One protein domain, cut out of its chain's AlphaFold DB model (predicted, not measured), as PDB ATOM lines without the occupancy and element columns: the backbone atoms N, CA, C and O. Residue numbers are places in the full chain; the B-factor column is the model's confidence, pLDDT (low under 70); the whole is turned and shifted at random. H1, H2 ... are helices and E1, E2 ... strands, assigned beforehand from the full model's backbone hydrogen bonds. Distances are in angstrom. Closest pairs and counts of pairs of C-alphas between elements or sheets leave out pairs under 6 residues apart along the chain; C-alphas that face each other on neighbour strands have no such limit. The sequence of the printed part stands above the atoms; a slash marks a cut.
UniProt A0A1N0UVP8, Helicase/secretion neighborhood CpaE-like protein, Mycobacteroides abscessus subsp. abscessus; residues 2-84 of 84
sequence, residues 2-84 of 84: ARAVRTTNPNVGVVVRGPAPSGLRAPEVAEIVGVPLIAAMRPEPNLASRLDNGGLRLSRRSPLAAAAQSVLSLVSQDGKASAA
ATOM      1  N   ALA A   2      48.610  19.975 127.936       75.25
ATOM      2  CA  ALA A   2      48.319  21.082 128.860       75.25
ATOM      3  C   ALA A   2      48.552  20.768 130.350       75.25
ATOM      4  O   ALA A   2      49.082  21.602 131.073       75.25
ATOM      5  N   ARG A   3      48.253  19.542 130.802       80.62
ATOM      6  CA  ARG A   3      48.549  19.106 132.178       80.62
ATOM      7  C   ARG A   3      50.036  19.201 132.540       80.62
ATOM      8  O   ARG A   3      50.338  19.654 133.630       80.62
ATOM      9  N   ALA A   4      50.936  18.805 131.639       83.44
ATOM     10  CA  ALA A   4      52.380  18.858 131.878       83.44
ATOM     11  C   ALA A   4      52.918  20.298 131.867       83.44
ATOM     12  O   ALA A   4      53.864  20.613 132.574       83.44
ATOM     13  N   VAL A   5      52.297  21.193 131.094       86.12
ATOM     14  CA  VAL A   5      52.654  22.620 131.114       86.12
ATOM     15  C   VAL A   5      52.190  23.267 132.425       86.12
ATOM     16  O   VAL A   5      52.950  23.999 133.055       86.12
ATOM     17  N   ARG A   6      50.976  22.930 132.888       86.81
ATOM     18  CA  ARG A   6      50.395  23.456 134.137       86.81
ATOM     19  C   ARG A   6      51.158  23.070 135.403       86.81
ATOM     20  O   ARG A   6      51.098  23.803 136.380       86.81
ATOM     21  N   THR A   7      51.854  21.933 135.415       89.38
ATOM     22  CA  THR A   7      52.670  21.537 136.577       89.38
ATOM     23  C   THR A   7      53.895  22.427 136.771       89.38
ATOM     24  O   THR A   7      54.395  22.512 137.886       89.38
ATOM     25  N   THR A   8      54.370  23.087 135.710       90.38
ATOM     26  CA  THR A   8      55.537  23.982 135.764       90.38
ATOM     27  C   THR A   8      55.129  25.440 135.958       90.38
ATOM     28  O   THR A   8      55.825  26.190 136.633       90.38
ATOM     29  N   ASN A   9      54.007  25.854 135.369       87.75
ATOM     30  CA  ASN A   9      53.493  27.212 135.483       87.75
ATOM     31  C   ASN A   9      51.967  27.159 135.636       87.75
ATOM     32  O   ASN A   9      51.319  26.590 134.761       87.75
ATOM     33  N   PRO A  10      51.372  27.727 136.699       86.56
ATOM     34  CA  PRO A  10      49.917  27.766 136.839       86.56
ATOM     35  C   PRO A  10      49.241  28.729 135.843       86.56
ATOM     36  O   PRO A  10      48.082  28.523 135.483       86.56
ATOM     37  N   ASN A  11      49.962  29.736 135.342       90.75
ATOM     38  CA  ASN A  11      49.454  30.777 134.449       90.75
ATOM     39  C   ASN A  11      49.499  30.308 132.989       90.75
ATOM     40  O   ASN A  11      50.342  30.730 132.193       90.75
ATOM     41  N   VAL A  12      48.596  29.391 132.637       92.62
ATOM     42  CA  VAL A  12      48.518  28.789 131.297       92.62
ATOM     43  C   VAL A  12      47.207  29.157 130.624       92.62
ATOM     44  O   VAL A  12      46.136  28.963 131.187       92.62
ATOM     45  N   GLY A  13      47.296  29.588 129.369       94.19
ATOM     46  CA  GLY A  13      46.163  29.718 128.457       94.19
ATOM     47  C   GLY A  13      46.558  29.318 127.037       94.19
ATOM     48  O   GLY A  13      47.727  29.041 126.759       94.19
ATOM     49  N   VAL A  14      45.582  29.255 126.133       95.25
ATOM     50  CA  VAL A  14      45.779  28.816 124.746       95.25
ATOM     51  C   VAL A  14      45.462  29.929 123.754       95.25
ATOM     52  O   VAL A  14      44.497  30.673 123.913       95.25
ATOM     53  N   VAL A  15      46.265  30.018 122.694       96.00
ATOM     54  CA  VAL A  15      45.944  30.786 121.487       96.00
ATOM     55  C   VAL A  15      45.663  29.793 120.370       96.00
ATOM     56  O   VAL A  15      46.508  28.959 120.047       96.00
ATOM     57  N   VAL A  16      44.479  29.879 119.769       95.62
ATOM     58  CA  VAL A  16      44.059  28.962 118.706       95.62
ATOM     59  C   VAL A  16      44.180  29.653 117.356       95.62
ATOM     60  O   VAL A  16      43.605  30.718 117.123       95.62
ATOM     61  N   ARG A  17      44.910  29.021 116.438       94.12
ATOM     62  CA  ARG A  17      44.995  29.437 115.038       94.12
ATOM     63  C   ARG A  17      44.021  28.626 114.196       94.12
ATOM     64  O   ARG A  17      44.086  27.403 114.204       94.12
ATOM     65  N   GLY A  18      43.141  29.308 113.471       85.44
ATOM     66  CA  GLY A  18      42.150  28.684 112.593       85.44
ATOM     67  C   GLY A  18      42.403  28.933 111.100       85.44
ATOM     68  O   GLY A  18      43.362  29.626 110.758       85.44
ATOM     69  N   PRO A  19      41.510  28.437 110.221       84.56
ATOM     70  CA  PRO A  19      40.401  27.535 110.545       84.56
ATOM     71  C   PRO A  19      40.880  26.092 110.755       84.56
ATOM     72  O   PRO A  19      41.842  25.654 110.127       84.56
ATOM     73  N   ALA A  20      40.202  25.350 111.631       83.88
ATOM     74  CA  ALA A  20      40.416  23.913 111.731       83.88
ATOM     75  C   ALA A  20      39.798  23.218 110.502       83.88
ATOM     76  O   ALA A  20      38.666  23.549 110.138       83.88
ATOM     77  N   PRO A  21      40.483  22.238 109.883       80.69
ATOM     78  CA  PRO A  21      39.964  21.530 108.711       80.69
ATOM     79  C   PRO A  21      38.662  20.763 108.999       80.69
ATOM     80  O   PRO A  21      37.868  20.548 108.093       80.69
ATOM     81  N   SER A  22      38.413  20.397 110.258       86.75
ATOM     82  CA  SER A  22      37.205  19.700 110.718       86.75
ATOM     83  C   SER A  22      36.053  20.624 111.136       86.75
ATOM     84  O   SER A  22      35.024  20.136 111.591       86.75
ATOM     85  N   GLY A  23      36.214  21.950 111.041       88.56
ATOM     86  CA  GLY A  23      35.218  22.918 111.522       88.56
ATOM     87  C   GLY A  23      35.258  23.191 113.031       88.56
ATOM     88  O   GLY A  23      34.441  23.968 113.523       88.56
ATOM     89  N   LEU A  24      36.222  22.607 113.750       92.31
ATOM     90  CA  LEU A  24      36.404  22.807 115.188       92.31
ATOM     91  C   LEU A  24      36.634  24.291 115.521       92.31
ATOM     92  O   LEU A  24      37.507  24.960 114.949       92.31
ATOM     93  N   ARG A  25      35.843  24.812 116.457       93.94
ATOM     94  CA  ARG A  25      35.880  26.211 116.888       93.94
ATOM     95  C   ARG A  25      36.936  26.398 117.970       93.94
ATOM     96  O   ARG A  25      37.224  25.505 118.759       93.94
ATOM     97  N   ALA A  26      37.496  27.600 118.059       94.75
ATOM     98  CA  ALA A  26      38.507  27.902 119.069       94.75
ATOM     99  C   ALA A  26      38.058  27.659 120.528       94.75
ATOM    100  O   ALA A  26      38.875  27.145 121.293       94.75
ATOM    101  N   PRO A  27      36.803  27.954 120.927       95.19
ATOM    102  CA  PRO A  27      36.322  27.604 122.264       95.19
ATOM    103  C   PRO A  27      36.315  26.092 122.525       95.19
ATOM    104  O   PRO A  27      36.742  25.667 123.591       95.19
ATOM    105  N   GLU A  28      35.931  25.280 121.534       95.44
ATOM    106  CA  GLU A  28      35.915  23.811 121.640       95.44
ATOM    107  C   GLU A  28      37.341  23.260 121.806       95.44
ATOM    108  O   GLU A  28      37.587  22.372 122.617       95.44
ATOM    109  N   VAL A  29      38.325  23.835 121.100       93.50
ATOM    110  CA  VAL A  29      39.745  23.495 121.304       93.50
ATOM    111  C   VAL A  29      40.184  23.806 122.734       93.50
ATOM    112  O   VAL A  29      40.861  22.991 123.356       93.50
ATOM    113  N   ALA A  30      39.823  24.975 123.262       93.94
ATOM    114  CA  ALA A  30      40.196  25.369 124.618       93.94
ATOM    115  C   ALA A  30      39.571  24.456 125.682       93.94
ATOM    116  O   ALA A  30      40.253  24.084 126.638       93.94
ATOM    117  N   GLU A  31      38.325  24.031 125.468       94.88
ATOM    118  CA  GLU A  31      37.638  23.045 126.303       94.88
ATOM    119  C   GLU A  31      38.365  21.692 126.294       94.88
ATOM    120  O   GLU A  31      38.730  21.187 127.355       94.88
ATOM    121  N   ILE A  32      38.687  21.156 125.109       93.31
ATOM    122  CA  ILE A  32      39.416  19.882 124.955       93.31
ATOM    123  C   ILE A  32      40.805  19.944 125.613       93.31
ATOM    124  O   ILE A  32      41.264  18.982 126.232       93.31
ATOM    125  N   VAL A  33      41.502  21.074 125.475       92.00
ATOM    126  CA  VAL A  33      42.833  21.285 126.066       92.00
ATOM    127  C   VAL A  33      42.740  21.555 127.581       92.00
ATOM    128  O   VAL A  33      43.695  21.295 128.325       92.00
ATOM    129  N   GLY A  34      41.590  22.029 128.061       93.06
ATOM    130  CA  GLY A  34      41.310  22.314 129.466       93.06
ATOM    131  C   GLY A  34      42.094  23.510 130.006       93.06
ATOM    132  O   GLY A  34      42.632  23.432 131.113       93.06
ATOM    133  N   VAL A  35      42.249  24.573 129.209       93.88
ATOM    134  CA  VAL A  35      42.871  25.846 129.626       93.88
ATOM    135  C   VAL A  35      42.113  27.037 129.029       93.88
ATOM    136  O   VAL A  35      41.524  26.888 127.957       93.88
ATOM    137  N   PRO A  36      42.141  28.223 129.665       94.88
ATOM    138  CA  PRO A  36      41.471  29.412 129.143       94.88
ATOM    139  C   PRO A  36      41.925  29.782 127.726       94.88
ATOM    140  O   PRO A  36      43.122  29.791 127.424       94.88
ATOM    141  N   LEU A  37      40.973  30.139 126.862       96.25
ATOM    142  CA  LEU A  37      41.250  30.700 125.540       96.25
ATOM    143  C   LEU A  37      41.655  32.173 125.676       96.25
ATOM    144  O   LEU A  37      40.838  33.001 126.060       96.25
ATOM    145  N   ILE A  38      42.894  32.503 125.313       96.88
ATOM    146  CA  ILE A  38      43.398  33.884 125.315       96.88
ATOM    147  C   ILE A  38      42.992  34.604 124.027       96.88
ATOM    148  O   ILE A  38      42.550  35.750 124.054       96.88
ATOM    149  N   ALA A  39      43.165  33.938 122.884       97.25
ATOM    150  CA  ALA A  39      42.822  34.497 121.585       97.25
ATOM    151  C   ALA A  39      42.539  33.403 120.553       97.25
ATOM    152  O   ALA A  39      43.172  32.347 120.541       97.25
ATOM    153  N   ALA A  40      41.623  33.698 119.635       96.12
ATOM    154  CA  ALA A  40      41.441  32.960 118.395       96.12
ATOM    155  C   ALA A  40      41.880  33.855 117.231       96.12
ATOM    156  O   ALA A  40      41.445  35.003 117.145       96.12
ATOM    157  N   MET A  41      42.722  33.352 116.330       95.94
ATOM    158  CA  MET A  41      43.205  34.145 115.197       95.94
ATOM    159  C   MET A  41      43.242  33.363 113.887       95.94
ATOM    160  O   MET A  41      43.423  32.145 113.860       95.94
ATOM    161  N   ARG A  42      43.099  34.087 112.774       93.81
ATOM    162  CA  ARG A  42      43.388  33.561 111.431       93.81
ATOM    163  C   ARG A  42      44.908  33.442 111.220       93.81
ATOM    164  O   ARG A  42      45.669  34.022 111.997       93.81
ATOM    165  N   PRO A  43      45.380  32.725 110.185       93.88
ATOM    166  CA  PRO A  43      46.799  32.694 109.853       93.88
ATOM    167  C   PRO A  43      47.278  34.099 109.465       93.88
ATOM    168  O   PRO A  43      46.556  34.835 108.793       93.88
ATOM    169  N   GLU A  44      48.493  34.468 109.873       94.69
ATOM    170  CA  GLU A  44      49.113  35.725 109.445       94.69
ATOM    171  C   GLU A  44      49.570  35.607 107.980       94.69
ATOM    172  O   GLU A  44      50.352  34.703 107.660       94.69
ATOM    173  N   PRO A  45      49.123  36.499 107.079       92.81
ATOM    174  CA  PRO A  45      49.525  36.460 105.677       92.81
ATOM    175  C   PRO A  45      51.031  36.690 105.490       92.81
ATOM    176  O   PRO A  45      51.610  37.587 106.105       92.81
ATOM    177  N   ASN A  46      51.652  35.924 104.587       92.06
ATOM    178  CA  ASN A  46      53.075  36.022 104.223       92.06
ATOM    179  C   ASN A  46      54.049  35.888 105.409       92.06
ATOM    180  O   ASN A  46      55.178  36.370 105.325       92.06
ATOM    181  N   LEU A  47      53.630  35.256 106.516       92.44
ATOM    182  CA  LEU A  47      54.449  35.157 107.725       92.44
ATOM    183  C   LEU A  47      55.805  34.496 107.453       92.44
ATOM    184  O   LEU A  47      56.820  35.072 107.819       92.44
ATOM    185  N   ALA A  48      55.819  33.341 106.778       92.50
ATOM    186  CA  ALA A  48      57.054  32.627 106.443       92.50
ATOM    187  C   ALA A  48      57.992  33.507 105.604       92.50
ATOM    188  O   ALA A  48      59.075  33.856 106.055       92.50
ATOM    189  N   SER A  49      57.507  34.014 104.467       91.88
ATOM    190  CA  SER A  49      58.300  34.872 103.584       91.88
ATOM    191  C   SER A  49      58.833  36.130 104.280       91.88
ATOM    192  O   SER A  49      59.933  36.575 103.976       91.88
ATOM    193  N   ARG A  50      58.086  36.742 105.210       91.44
ATOM    194  CA  ARG A  50      58.579  37.904 105.975       91.44
ATOM    195  C   ARG A  50      59.686  37.526 106.960       91.44
ATOM    196  O   ARG A  50      60.643  38.284 107.105       91.44
ATOM    197  N   LEU A  51      59.560  36.376 107.620       92.44
ATOM    198  CA  LEU A  51      60.595  35.857 108.514       92.44
ATOM    199  C   LEU A  51      61.884  35.543 107.740       92.44
ATOM    200  O   LEU A  51      62.955  35.954 108.180       92.44
ATOM    201  N   ASP A  52      61.767  34.925 106.563       93.19
ATOM    202  CA  ASP A  52      62.912  34.570 105.712       93.19
ATOM    203  C   ASP A  52      63.649  35.806 105.167       93.19
ATOM    204  O   ASP A  52      64.869  35.805 105.036       93.19
ATOM    205  N   ASN A  53      62.923  36.900 104.906       90.19
ATOM    206  CA  ASN A  53      63.492  38.178 104.456       90.19
ATOM    207  C   ASN A  53      64.009  39.065 105.612       90.19
ATOM    208  O   ASN A  53      64.191  40.272 105.441       90.19
ATOM    209  N   GLY A  54      64.231  38.487 106.796       79.25
ATOM    210  CA  GLY A  54      64.915  39.146 107.909       79.25
ATOM    211  C   GLY A  54      64.073  40.151 108.700       79.25
ATOM    212  O   GLY A  54      64.642  40.978 109.413       79.25
ATOM    213  N   GLY A  55      62.733  40.121 108.615       82.31
ATOM    214  CA  GLY A  55      61.925  41.076 109.378       82.31
ATOM    215  C   GLY A  55      60.463  40.709 109.625       82.31
ATOM    216  O   GLY A  55      59.645  40.640 108.709       82.31
ATOM    217  N   LEU A  56      60.083  40.648 110.907       89.25
ATOM    218  CA  LEU A  56      58.688  40.574 111.348       89.25
ATOM    219  C   LEU A  56      58.089  41.983 111.508       89.25
ATOM    220  O   LEU A  56      57.965  42.507 112.613       89.25
ATOM    221  N   ARG A  57      57.709  42.611 110.390       89.00
ATOM    222  CA  ARG A  57      56.919  43.858 110.400       89.00
ATOM    223  C   ARG A  57      55.442  43.538 110.200       89.00
ATOM    224  O   ARG A  57      55.026  43.116 109.120       89.00
ATOM    225  N   LEU A  58      54.651  43.723 111.253       91.38
ATOM    226  CA  LEU A  58      53.219  43.434 111.251       91.38
ATOM    227  C   LEU A  58      52.408  44.671 110.870       91.38
ATOM    228  O   LEU A  58      52.699  45.788 111.291       91.38
ATOM    229  N   SER A  59      51.373  44.468 110.054       90.25
ATOM    230  CA  SER A  59      50.446  45.547 109.704       90.25
ATOM    231  C   SER A  59      49.502  45.862 110.866       90.25
ATOM    232  O   SER A  59      49.243  45.009 111.715       90.25
ATOM    233  N   ARG A  60      48.866  47.039 110.835       90.31
ATOM    234  CA  ARG A  60      47.819  47.422 111.802       90.31
ATOM    235  C   ARG A  60      46.649  46.425 111.878       90.31
ATOM    236  O   ARG A  60      45.981  46.353 112.899       90.31
ATOM    237  N   ARG A  61      46.383  45.668 110.805       93.06
ATOM    238  CA  ARG A  61      45.297  44.669 110.721       93.06
ATOM    239  C   ARG A  61      45.806  43.227 110.839       93.06
ATOM    240  O   ARG A  61      45.139  42.309 110.376       93.06
ATOM    241  N   SER A  62      46.997  43.028 111.402       95.62
ATOM    242  CA  SER A  62      47.612  41.710 111.577       95.62
ATOM    243  C   SER A  62      46.843  40.869 112.612       95.62
ATOM    244  O   SER A  62      46.746  41.283 113.772       95.62
ATOM    245  N   PRO A  63      46.326  39.679 112.239       96.38
ATOM    246  CA  PRO A  63      45.766  38.729 113.200       96.38
ATOM    247  C   PRO A  63      46.768  38.313 114.281       96.38
ATOM    248  O   PRO A  63      46.385  38.179 115.442       96.38
ATOM    249  N   LEU A  64      48.050  38.158 113.918       95.88
ATOM    250  CA  LEU A  64      49.108  37.837 114.876       95.88
ATOM    251  C   LEU A  64      49.319  38.968 115.885       95.88
ATOM    252  O   LEU A  64      49.397  38.702 117.081       95.88
ATOM    253  N   ALA A  65      49.368  40.221 115.420       96.25
ATOM    254  CA  ALA A  65      49.511  41.377 116.300       96.25
ATOM    255  C   ALA A  65      48.320  41.502 117.260       96.25
ATOM    256  O   ALA A  65      48.519  41.757 118.445       96.25
ATOM    257  N   ALA A  66      47.096  41.267 116.778       96.75
ATOM    258  CA  ALA A  66      45.905  41.285 117.622       96.75
ATOM    259  C   ALA A  66      45.960  40.208 118.724       96.75
ATOM    260  O   ALA A  66      45.743  40.520 119.892       96.75
ATOM    261  N   ALA A  67      46.318  38.965 118.381       96.75
ATOM    262  CA  ALA A  67      46.465  37.898 119.373       96.75
ATOM    263  C   ALA A  67      47.614  38.165 120.361       96.75
ATOM    264  O   ALA A  67      47.461  37.934 121.561       96.75
ATOM    265  N   ALA A  68      48.744  38.691 119.878       95.50
ATOM    266  CA  ALA A  68      49.864  39.087 120.728       95.50
ATOM    267  C   ALA A  68      49.455  40.188 121.715       95.50
ATOM    268  O   ALA A  68      49.811  40.117 122.888       95.50
ATOM    269  N   GLN A  69      48.645  41.157 121.279       95.44
ATOM    270  CA  GLN A  69      48.121  42.196 122.160       95.44
ATOM    271  C   GLN A  69      47.212  41.617 123.251       95.44
ATOM    272  O   GLN A  69      47.304  42.059 124.397       95.44
ATOM    273  N   SER A  70      46.378  40.617 122.944       95.69
ATOM    274  CA  SER A  70      45.582  39.916 123.963       95.69
ATOM    275  C   SER A  70      46.473  39.255 125.019       95.69
ATOM    276  O   SER A  70      46.217  39.412 126.209       95.69
ATOM    277  N   VAL A  71      47.558  38.591 124.605       94.69
ATOM    278  CA  VAL A  71      48.528  37.971 125.529       94.69
ATOM    279  C   VAL A  71      49.249  39.027 126.374       94.69
ATOM    280  O   VAL A  71      49.279  38.922 127.597       94.69
ATOM    281  N   LEU A  72      49.798  40.070 125.743       93.81
ATOM    282  CA  LEU A  72      50.530  41.136 126.436       93.81
ATOM    283  C   LEU A  72      49.647  41.896 127.425       93.81
ATOM    284  O   LEU A  72      50.126  42.307 128.481       93.81
ATOM    285  N   SER A  73      48.361  42.063 127.104       93.88
ATOM    286  CA  SER A  73      47.403  42.698 128.007       93.88
ATOM    287  C   SER A  73      47.271  41.920 129.313       93.88
ATOM    288  O   SER A  73      47.254  42.556 130.357       93.88
ATOM    289  N   LEU A  74      47.258  40.582 129.278       90.19
ATOM    290  CA  LEU A  74      47.189  39.750 130.488       90.19
ATOM    291  C   LEU A  74      48.435  39.921 131.367       90.19
ATOM    292  O   LEU A  74      48.319  40.243 132.545       90.19
ATOM    293  N   VAL A  75      49.625  39.820 130.771       83.38
ATOM    294  CA  VAL A  75      50.901  39.961 131.502       83.38
ATOM    295  C   VAL A  75      51.072  41.373 132.072       83.38
ATOM    296  O   VAL A  75      51.604  41.561 133.163       83.38
ATOM    297  N   SER A  76      50.593  42.387 131.349       81.94
ATOM    298  CA  SER A  76      50.662  43.779 131.802       81.94
ATOM    299  C   SER A  76      49.730  44.066 132.982       81.94
ATOM    300  O   SER A  76      50.026  44.975 133.755       81.94
ATOM    301  N   GLN A  77      48.615  43.338 133.135       68.62
ATOM    302  CA  GLN A  77      47.767  43.476 134.324       68.62
ATOM    303  C   GLN A  77      48.396  42.803 135.548       68.62
ATOM    304  O   GLN A  77      48.381  43.396 136.623       68.62
ATOM    305  N   ASP A  78      49.029  41.638 135.379       61.12
ATOM    306  CA  ASP A  78      49.756  40.966 136.468       61.12
ATOM    307  C   ASP A  78      50.923  41.822 136.984       61.12
ATOM    308  O   ASP A  78      51.113  41.972 138.190       61.12
ATOM    309  N   GLY A  79      51.675  42.458 136.077       59.00
ATOM    310  CA  GLY A  79      52.764  43.365 136.450       59.00
ATOM    311  C   GLY A  79      52.288  44.609 137.211       59.00
ATOM    312  O   GLY A  79      52.987  45.085 138.103       59.00
ATOM    313  N   LYS A  80      51.083  45.112 136.910       57.16
ATOM    314  CA  LYS A  80      50.458  46.207 137.671       57.16
ATOM    315  C   LYS A  80      49.952  45.754 139.040       57.16
ATOM    316  O   LYS A  80      50.032  46.538 139.976       57.16
ATOM    317  N   ALA A  81      49.470  44.517 139.164       55.44
ATOM    318  CA  ALA A  81      49.042  43.940 140.439       55.44
ATOM    319  C   ALA A  81      50.221  43.592 141.370       55.44
ATOM    320  O   ALA A  81      50.051  43.618 142.581       55.44
ATOM    321  N   SER A  82      51.407  43.296 140.824       49.88
ATOM    322  CA  SER A  82      52.631  43.043 141.607       49.88
ATOM    323  C   SER A  82      53.414  44.312 141.979       49.88
ATOM    324  O   SER A  82      54.319  44.232 142.808       49.88
ATOM    325  N   ALA A  83      53.137  45.449 141.333       49.66
ATOM    326  CA  ALA A  83      53.789  46.739 141.591       49.66
ATOM    327  C   ALA A  83      52.961  47.669 142.503       49.66
ATOM    328  O   ALA A  83      53.328  48.833 142.676       49.66
ATOM    329  N   ALA A  84      51.849  47.165 143.041       44.31
ATOM    330  CA  ALA A  84      50.972  47.817 144.010       44.31
ATOM    331  C   ALA A  84      51.073  47.092 145.358       44.31
ATOM    332  O   ALA A  84      50.960  47.787 146.391       44.31
TER     333      ALA A  84
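This is residues 2 to 84 of the 84 residues of the protein "Helicase/secretion neighborhood CpaE-like protein" of Mycobacteroides abscessus subsp. abscessus (UniProt A0A1N0UVP8). Two short parallel strands, E1 and E2, lie side by side in the middle of a loose model, with the short helix H2 packed on one side of the pair and the first part of the long helix H4 on the other. H1 lies near the end where the strands begin and H3 beyond the end where they stop; H4 runs back past the strands, and residues 76 to 84 stick out. The printed part has 83 residues, with four named helices and two named strands in the order H1 E1 H2 E2 H3 H4, mostly helix. It is loose, with a radius of gyration of the C-alphas of 15.2 A and spans of 39 by 38 by 21 A.

H1 is residues 2 to 6, beginning at C-alpha 2 (48.319, 21.082, 128.860). E1 is residues 14 to 17, H2 residues 26 to 33, 10.6 A long, and E2 residues 37 to 41, 11.1 A long. H3 is residues 47 to 52. H4, residues 63 to 82, is 29.5 A long and ends at C-alpha 82 (52.631, 43.043, 141.607).

E1 and E2 are parallel neighbours at 14 degrees; N 16 and O 39 are 2.9 A apart, N 38 and O 14 2.8 A, within hydrogen-bond range. E1, H2 and E2 form a strand-helix-strand unit, two parallel neighbour strands with a helix between, with a right-handed crossover. The closest C-alphas of H2 and E1 are those of Val 16 and Ala 26, 5.7 A. For E2 and H4 they are Ala 39 and Ala 67, 5.5 A. H1 and H2 are close but not clearly touching, Ala 2 and Val 33 having the closest C-alphas, 6.2 A. H3 and H4 are apart. In H1, H2, H3 and H4 every O i to N i+4 pair is within hydrogen-bond range.

The C-alphas of Ser 22 and Ala 84 are the farthest apart, 45.7 A. The printed part has no cut and no long link. Residues 77 to 84 are under pLDDT 70.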